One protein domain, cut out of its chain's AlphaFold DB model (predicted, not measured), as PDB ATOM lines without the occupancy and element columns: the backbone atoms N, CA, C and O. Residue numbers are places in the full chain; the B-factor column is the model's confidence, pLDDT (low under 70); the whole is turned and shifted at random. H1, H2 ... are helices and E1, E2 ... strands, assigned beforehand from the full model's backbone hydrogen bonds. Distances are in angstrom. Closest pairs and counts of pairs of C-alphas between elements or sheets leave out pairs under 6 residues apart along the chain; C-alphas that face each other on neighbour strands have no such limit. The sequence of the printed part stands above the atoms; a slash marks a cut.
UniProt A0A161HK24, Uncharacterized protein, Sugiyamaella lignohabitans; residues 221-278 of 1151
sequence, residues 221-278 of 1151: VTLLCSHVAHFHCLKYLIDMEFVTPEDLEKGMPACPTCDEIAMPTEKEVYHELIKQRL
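This is residues 221 to 278 of the 1151 residues of an uncharacterized protein of Sugiyamaella lignohabitans (UniProt A0A161HK24). Little regular structure is here: a short strand loop and two helices, H1 and H2, make one side, and a long looping stretch, residues 238 to 266, spreads across the other. The printed part has 58 residues, with E1, H1 and H2 in chain order, and is mostly helix, with 22 residues in named elements. It is compact, with a radius of gyration of the C-alphas of 10.3 A, and spans 26 by 17 by 17 A.

Residues 221 to 222 pair antiparallel with residues 228 to 229 of E1, residues 228 to 230, which pairs with no named strand. E1 and H1, residues 231 to 237, meet only through their tight link. H1 touches H2, residues 267 to 278, with residues 273 to 277 of H2 alone; the closest C-alphas, of Lys 235 and Leu 273, are 5.7 A apart. Their lines stand at a steep tilt of 57 degrees, the same way. E1 and H2 are apart. In H1 and H2 every O i to N i+4 pair is within hydrogen-bond range.

E1 begins at C-alpha 228 (19.179, 2.657, -12.720) and is 7.2 A long. H1 measures 10.1 A. H2 measures 16.4 A and ends at C-alpha 278 (11.086, 2.932, -34.516).

The farthest C-alphas, of Cys 258 and Leu 278, are 28.2 A apart. The printed part has no cut. The link from H1 to H2 is long, 29 residues. Residues 241 to 251 have pLDDT under 70.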
ATOM      1  N   VAL A 221      19.566  -0.233 -17.544       83.00
ATOM      2  CA  VAL A 221      20.195   0.981 -18.067       83.00
ATOM      3  C   VAL A 221      20.546   1.901 -16.906       83.00
ATOM      4  O   VAL A 221      19.663   2.328 -16.161       83.00
ATOM      5  N   THR A 222      21.823   2.249 -16.778       85.81
ATOM      6  CA  THR A 222      22.262   3.347 -15.909       85.81
ATOM      7  C   THR A 222      21.963   4.682 -16.590       85.81
ATOM      8  O   THR A 222      22.155   4.834 -17.801       85.81
ATOM      9  N   LEU A 223      21.471   5.645 -15.818       85.88
ATOM     10  CA  LEU A 223      21.133   6.991 -16.272       85.88
ATOM     11  C   LEU A 223      22.275   7.974 -15.967       85.88
ATOM     12  O   LEU A 223      23.074   7.759 -15.055       85.88
ATOM     13  N   LEU A 224      22.332   9.107 -16.673       81.88
ATOM     14  CA  LEU A 224      23.286  10.187 -16.370       81.88
ATOM     15  C   LEU A 224      23.110  10.765 -14.954       81.88
ATOM     16  O   LEU A 224      24.087  11.203 -14.353       81.88
ATOM     17  N   CYS A 225      21.907  10.686 -14.380       84.06
ATOM     18  CA  CYS A 225      21.637  11.020 -12.980       84.06
ATOM     19  C   CYS A 225      22.037   9.912 -11.977       84.06
ATOM     20  O   CYS A 225      21.618   9.946 -10.824       84.06
ATOM     21  N   SER A 226      22.831   8.919 -12.398       79.69
ATOM     22  CA  SER A 226      23.326   7.751 -11.640       79.69
ATOM     23  C   SER A 226      22.292   6.730 -11.136       79.69
ATOM     24  O   SER A 226      22.683   5.644 -10.717       79.69
ATOM     25  N   HIS A 227      20.993   7.013 -11.244       84.19
ATOM     26  CA  HIS A 227      19.933   6.030 -11.001       84.19
ATOM     27  C   HIS A 227      19.882   4.957 -12.103       84.19
ATOM     28  O   HIS A 227      20.367   5.169 -13.217       84.19
ATOM     29  N   VAL A 228      19.271   3.807 -11.805       85.12
ATOM     30  CA  VAL A 228      19.179   2.657 -12.720       85.12
ATOM     31  C   VAL A 228      17.718   2.353 -13.063       85.12
ATOM     32  O   VAL A 228      16.828   2.454 -12.218       85.12
ATOM     33  N   ALA A 229      17.460   1.978 -14.314       85.50
ATOM     34  CA  ALA A 229      16.138   1.665 -14.852       85.50
ATOM     35  C   ALA A 229      16.152   0.344 -15.636       85.50
ATOM     36  O   ALA A 229      17.156   0.012 -16.253       85.50
ATOM     37  N   HIS A 230      15.030  -0.374 -15.719       85.25
ATOM     38  CA  HIS A 230      14.870  -1.402 -16.754       85.25
ATOM     39  C   HIS A 230      14.876  -0.744 -18.143       85.25
ATOM     40  O   HIS A 230      14.170   0.248 -18.365       85.25
ATOM     41  N   PHE A 231      15.598  -1.337 -19.097       84.25
ATOM     42  CA  PHE A 231      15.635  -0.912 -20.500       84.25
ATOM     43  C   PHE A 231      14.218  -0.797 -21.067       84.25
ATOM     44  O   PHE A 231      13.871   0.203 -21.693       84.25
ATOM     45  N   HIS A 232      13.357  -1.778 -20.773       81.12
ATOM     46  CA  HIS A 232      11.987  -1.809 -21.276       81.12
ATOM     47  C   HIS A 232      11.082  -0.724 -20.662       81.12
ATOM     48  O   HIS A 232      10.272  -0.133 -21.380       81.12
ATOM     49  N   CYS A 233      11.256  -0.394 -19.374       81.50
ATOM     50  CA  CYS A 233      10.539   0.712 -18.725       81.50
ATOM     51  C   CYS A 233      10.924   2.059 -19.343       81.50
ATOM     52  O   CYS A 233      10.041   2.836 -19.707       81.50
ATOM     53  N   LEU A 234      12.226   2.314 -19.522       84.25
ATOM     54  CA  LEU A 234      12.701   3.537 -20.168       84.25
ATOM     55  C   LEU A 234      12.202   3.615 -21.620       84.25
ATOM     56  O   LEU A 234      11.603   4.613 -22.010       84.25
ATOM     57  N   LYS A 235      12.337   2.523 -22.385       84.19
ATOM     58  CA  LYS A 235      11.842   2.387 -23.765       84.19
ATOM     59  C   LYS A 235      10.360   2.739 -23.911       84.19
ATOM     60  O   LYS A 235       9.992   3.395 -24.884       84.19
ATOM     61  N   TYR A 236       9.507   2.317 -22.974       78.62
ATOM     62  CA  TYR A 236       8.077   2.637 -23.015       78.62
ATOM     63  C   TYR A 236       7.734   4.062 -22.570       78.62
ATOM     64  O   TYR A 236       6.688   4.563 -22.980       78.62
ATOM     65  N   LEU A 237       8.600   4.723 -21.801       77.44
ATOM     66  CA  LEU A 237       8.401   6.098 -21.335       77.44
ATOM     67  C   LEU A 237       8.917   7.180 -22.294       77.44
ATOM     68  O   LEU A 237       8.576   8.344 -22.104       77.44
ATOM     69  N   ILE A 238       9.699   6.827 -23.319       80.25
ATOM     70  CA  ILE A 238      10.123   7.778 -24.359       80.25
ATOM     71  C   ILE A 238       8.900   8.259 -25.152       80.25
ATOM     72  O   ILE A 238       8.164   7.439 -25.718       80.25
ATOM     73  N   ASP A 239       8.713   9.573 -25.253       74.75
ATOM     74  CA  ASP A 239       7.690  10.189 -26.098       74.75
ATOM     75  C   ASP A 239       8.258  10.498 -27.493       74.75
ATOM     76  O   ASP A 239       8.993  11.463 -27.713       74.75
ATOM     77  N   MET A 240       7.904   9.646 -28.457       70.88
ATOM     78  CA  MET A 240       8.374   9.741 -29.841       70.88
ATOM     79  C   MET A 240       7.751  10.910 -30.622       70.88
ATOM     80  O   MET A 240       8.173  11.140 -31.752       70.88
ATOM     81  N   GLU A 241       6.768  11.639 -30.075       67.31
ATOM     82  CA  GLU A 241       6.240  12.849 -30.724       67.31
ATOM     83  C   GLU A 241       7.189  14.053 -30.568       67.31
ATOM     84  O   GLU A 241       7.141  14.973 -31.386       67.31
ATOM     85  N   PHE A 242       8.101  14.020 -29.584       64.00
ATOM     86  CA  PHE A 242       9.051  15.105 -29.294       64.00
ATOM     87  C   PHE A 242      10.524  14.774 -29.593       64.00
ATOM     88  O   PHE A 242      11.367  15.670 -29.533       64.00
ATOM     89  N   VAL A 243      10.857  13.528 -29.964       67.69
ATOM     90  CA  VAL A 243      12.209  13.165 -30.434       67.69
ATOM     91  C   VAL A 243      12.430  13.707 -31.850       67.69
ATOM     92  O   VAL A 243      11.931  13.142 -32.825       67.69
ATOM     93  N   THR A 244      13.221  14.773 -31.986       62.72
ATOM     94  CA  THR A 244      13.697  15.252 -33.295       62.72
ATOM     95  C   THR A 244      15.119  14.742 -33.579       62.72
ATOM     96  O   THR A 244      15.828  14.344 -32.652       62.72
ATOM     97  N   PRO A 245      15.592  14.759 -34.842       57.38
ATOM     98  CA  PRO A 245      16.989  14.442 -35.165       57.38
ATOM     99  C   PRO A 245      18.017  15.444 -34.610       57.38
ATOM    100  O   PRO A 245      19.216  15.193 -34.713       57.38
ATOM    101  N   GLU A 246      17.555  16.580 -34.083       55.69
ATOM    102  CA  GLU A 246      18.370  17.730 -33.671       55.69
ATOM    103  C   GLU A 246      18.371  17.904 -32.138       55.69
ATOM    104  O   GLU A 246      19.412  18.199 -31.560       55.69
ATOM    105  N   ASP A 247      17.243  17.625 -31.469       64.00
ATOM    106  CA  ASP A 247      17.059  17.681 -30.013       64.00
ATOM    107  C   ASP A 247      16.672  16.297 -29.453       64.00
ATOM    108  O   ASP A 247      15.502  16.006 -29.187       64.00
ATOM    109  N   LEU A 248      17.662  15.427 -29.253       58.00
ATOM    110  CA  LEU A 248      17.431  14.040 -28.818       58.00
ATOM    111  C   LEU A 248      16.909  13.919 -27.368       58.00
ATOM    112  O   LEU A 248      16.335  12.901 -26.995       58.00
ATOM    113  N   GLU A 249      17.064  14.965 -26.555       63.56
ATOM    114  CA  GLU A 249      16.679  14.983 -25.137       63.56
ATOM    115  C   GLU A 249      15.173  15.230 -24.916       63.56
ATOM    116  O   GLU A 249      14.621  14.802 -23.906       63.56
ATOM    117  N   LYS A 250      14.474  15.879 -25.863       67.06
ATOM    118  CA  LYS A 250      13.098  16.389 -25.661       67.06
ATOM    119  C   LYS A 250      12.010  15.316 -25.553       67.06
ATOM    120  O   LYS A 250      10.923  15.619 -25.071       67.06
ATOM    121  N   GLY A 251      12.289  14.086 -25.986       68.69
ATOM    122  CA  GLY A 251      11.391  12.937 -25.818       68.69
ATOM    123  C   GLY A 251      11.710  12.050 -24.610       68.69
ATOM    124  O   GLY A 251      11.052  11.026 -24.431       68.69
ATOM    125  N   MET A 252      12.723  12.384 -23.803       81.75
ATOM    126  CA  MET A 252      13.143  11.560 -22.666       81.75
ATOM    127  C   MET A 252      12.352  11.899 -21.390       81.75
ATOM    128  O   MET A 252      12.134  13.075 -21.100       81.75
ATOM    129  N   PRO A 253      11.938  10.898 -20.590       81.19
ATOM    130  CA  PRO A 253      11.251  11.141 -19.323       81.19
ATOM    131  C   PRO A 253      12.195  11.733 -18.264       81.19
ATOM    132  O   PRO A 253      13.401  11.488 -18.276       81.19
ATOM    133  N   ALA A 254      11.638  12.448 -17.287       82.94
ATOM    134  CA  ALA A 254      12.344  12.798 -16.054       82.94
ATOM    135  C   ALA A 254      12.477  11.570 -15.131       82.94
ATOM    136  O   ALA A 254      11.549  10.766 -15.016       82.94
ATOM    137  N   CYS A 255      13.616  11.428 -14.454       83.00
ATOM    138  CA  CYS A 255      13.863  10.389 -13.462       83.00
ATOM    139  C   CYS A 255      13.097  10.717 -12.165       83.00
ATOM    140  O   CYS A 255      13.427  11.702 -11.510       83.00
ATOM    141  N   PRO A 256      12.119   9.910 -11.718       73.19
ATOM    142  CA  PRO A 256      11.254  10.267 -10.587       73.19
ATOM    143  C   PRO A 256      11.963  10.257  -9.218       73.19
ATOM    144  O   PRO A 256      11.347  10.605  -8.214       73.19
ATOM    145  N   THR A 257      13.240   9.863  -9.159       71.12
ATOM    146  CA  THR A 257      14.064   9.887  -7.939       71.12
ATOM    147  C   THR A 257      14.791  11.225  -7.739       71.12
ATOM    148  O   THR A 257      15.171  11.544  -6.615       71.12
ATOM    149  N   CYS A 258      14.980  12.025  -8.798       73.88
ATOM    150  CA  CYS A 258      15.714  13.301  -8.737       73.88
ATOM    151  C   CYS A 258      15.255  14.381  -9.743       73.88
ATOM    152  O   CYS A 258      15.934  15.392  -9.881       73.88
ATOM    153  N   ASP A 259      14.164  14.145 -10.478       74.06
ATOM    154  CA  ASP A 259      13.559  14.943 -11.567       74.06
ATOM    155  C   ASP A 259      14.483  15.364 -12.748       74.06
ATOM    156  O   ASP A 259      13.995  15.890 -13.747       74.06
ATOM    157  N   GLU A 260      15.783  15.047 -12.715       82.94
ATOM    158  CA  GLU A 260      16.714  15.146 -13.858       82.94
ATOM    159  C   GLU A 260      16.302  14.275 -15.060       82.94
ATOM    160  O   GLU A 260      15.705  13.208 -14.896       82.94
ATOM    161  N   ILE A 261      16.679  14.674 -16.283       81.75
ATOM    162  CA  ILE A 261      16.357  13.925 -17.514       81.75
ATOM    163  C   ILE A 261      17.002  12.529 -17.478       81.75
ATOM    164  O   ILE A 261      18.219  12.382 -17.348       81.75
ATOM    165  N   ALA A 262      16.192  11.482 -17.656       84.19
ATOM    166  CA  ALA A 262      16.613  10.083 -17.608       84.19
ATOM    167  C   ALA A 262      17.276   9.616 -18.918       84.19
ATOM    168  O   ALA A 262      16.858   8.642 -19.546       84.19
ATOM    169  N   MET A 263      18.324  10.317 -19.342       82.88
ATOM    170  CA  MET A 263      19.150   9.912 -20.476       82.88
ATOM    171  C   MET A 263      20.099   8.764 -20.069       82.88
ATOM    172  O   MET A 263      20.741   8.871 -19.021       82.88
ATOM    173  N   PRO A 264      20.213   7.677 -20.863       86.75
ATOM    174  CA  PRO A 264      21.206   6.623 -20.651       86.75
ATOM    175  C   PRO A 264      22.638   7.161 -20.569       86.75
ATOM    176  O   PRO A 264      23.000   8.081 -21.300       86.75
ATOM    177  N   THR A 265      23.477   6.544 -19.734       84.94
ATOM    178  CA  THR A 265      24.916   6.856 -19.674       84.94
ATOM    179  C   THR A 265      25.645   6.487 -20.974       84.94
ATOM    180  O   THR A 265      26.595   7.165 -21.363       84.94
ATOM    181  N   GLU A 266      25.193   5.436 -21.665       82.12
ATOM    182  CA  GLU A 266      25.771   4.943 -22.922       82.12
ATOM    183  C   GLU A 266      24.925   5.365 -24.134       82.12
ATOM    184  O   GLU A 266      23.707   5.160 -24.177       82.12
ATOM    185  N   LYS A 267      25.571   5.934 -25.159       74.44
ATOM    186  CA  LYS A 267      24.880   6.449 -26.357       74.44
ATOM    187  C   LYS A 267      24.391   5.322 -27.259       74.44
ATOM    188  O   LYS A 267      23.378   5.452 -27.937       74.44
ATOM    189  N   GLU A 268      25.095   4.205 -27.232       77.50
ATOM    190  CA  GLU A 268      24.802   2.961 -27.925       77.50
ATOM    191  C   GLU A 268      23.461   2.387 -27.437       77.50
ATOM    192  O   GLU A 268      22.593   2.064 -28.250       77.50
ATOM    193  N   VAL A 269      23.247   2.377 -26.116       81.25
ATOM    194  CA  VAL A 269      21.982   1.984 -25.473       81.25
ATOM    195  C   VAL A 269      20.850   2.939 -25.858       81.25
ATOM    196  O   VAL A 269      19.770   2.484 -26.229       81.25
ATOM    197  N   TYR A 270      21.093   4.257 -25.856       80.06
ATOM    198  CA  TYR A 270      20.119   5.242 -26.348       80.06
ATOM    199  C   TYR A 270      19.734   5.001 -27.821       80.06
ATOM    200  O   TYR A 270      18.550   4.978 -28.167       80.06
ATOM    201  N   HIS A 271      20.713   4.772 -28.699       78.75
ATOM    202  CA  HIS A 271      20.447   4.498 -30.109       78.75
ATOM    203  C   HIS A 271      19.674   3.189 -30.311       78.75
ATOM    204  O   HIS A 271      18.805   3.146 -31.184       78.75
ATOM    205  N   GLU A 272      19.914   2.156 -29.498       81.88
ATOM    206  CA  GLU A 272      19.143   0.911 -29.550       81.88
ATOM    207  C   GLU A 272      17.707   1.085 -29.021       81.88
ATOM    208  O   GLU A 272      16.774   0.598 -29.660       81.88
ATOM    209  N   LEU A 273      17.496   1.843 -27.936       81.00
ATOM    210  CA  LEU A 273      16.160   2.202 -27.427       81.00
ATOM    211  C   LEU A 273      15.301   2.857 -28.520       81.00
ATOM    212  O   LEU A 273      14.190   2.398 -28.810       81.00
ATOM    213  N   ILE A 274      15.840   3.894 -29.172       77.94
ATOM    214  CA  ILE A 274      15.168   4.610 -30.264       77.94
ATOM    215  C   ILE A 274      14.967   3.699 -31.481       77.94
ATOM    216  O   ILE A 274      13.866   3.644 -32.030       77.94
ATOM    217  N   LYS A 275      15.987   2.930 -31.884       79.62
ATOM    218  CA  LYS A 275      15.903   1.969 -32.995       79.62
ATOM    219  C   LYS A 275      14.795   0.942 -32.774       79.62
ATOM    220  O   LYS A 275      14.009   0.709 -33.688       79.62
ATOM    221  N   GLN A 276      14.676   0.363 -31.581       77.94
ATOM    222  CA  GLN A 276      13.600  -0.583 -31.289       77.94
ATOM    223  C   GLN A 276      12.221   0.088 -31.276       77.94
ATOM    224  O   GLN A 276      11.281  -0.475 -31.832       77.94
ATOM    225  N   ARG A 277      12.087   1.301 -30.724       77.12
ATOM    226  CA  ARG A 277      10.818   2.053 -30.766       77.12
ATOM    227  C   ARG A 277      10.402   2.495 -32.175       77.12
ATOM    228  O   ARG A 277       9.210   2.620 -32.432       77.12
ATOM    229  N   LEU A 278      11.352   2.684 -33.092       72.06
ATOM    230  CA  LEU A 278      11.086   2.932 -34.516       72.06
ATOM    231  C   LEU A 278      10.736   1.656 -35.306       72.06
ATOM    232  O   LEU A 278      10.125   1.753 -36.369       72.06
TER     233      LEU A 278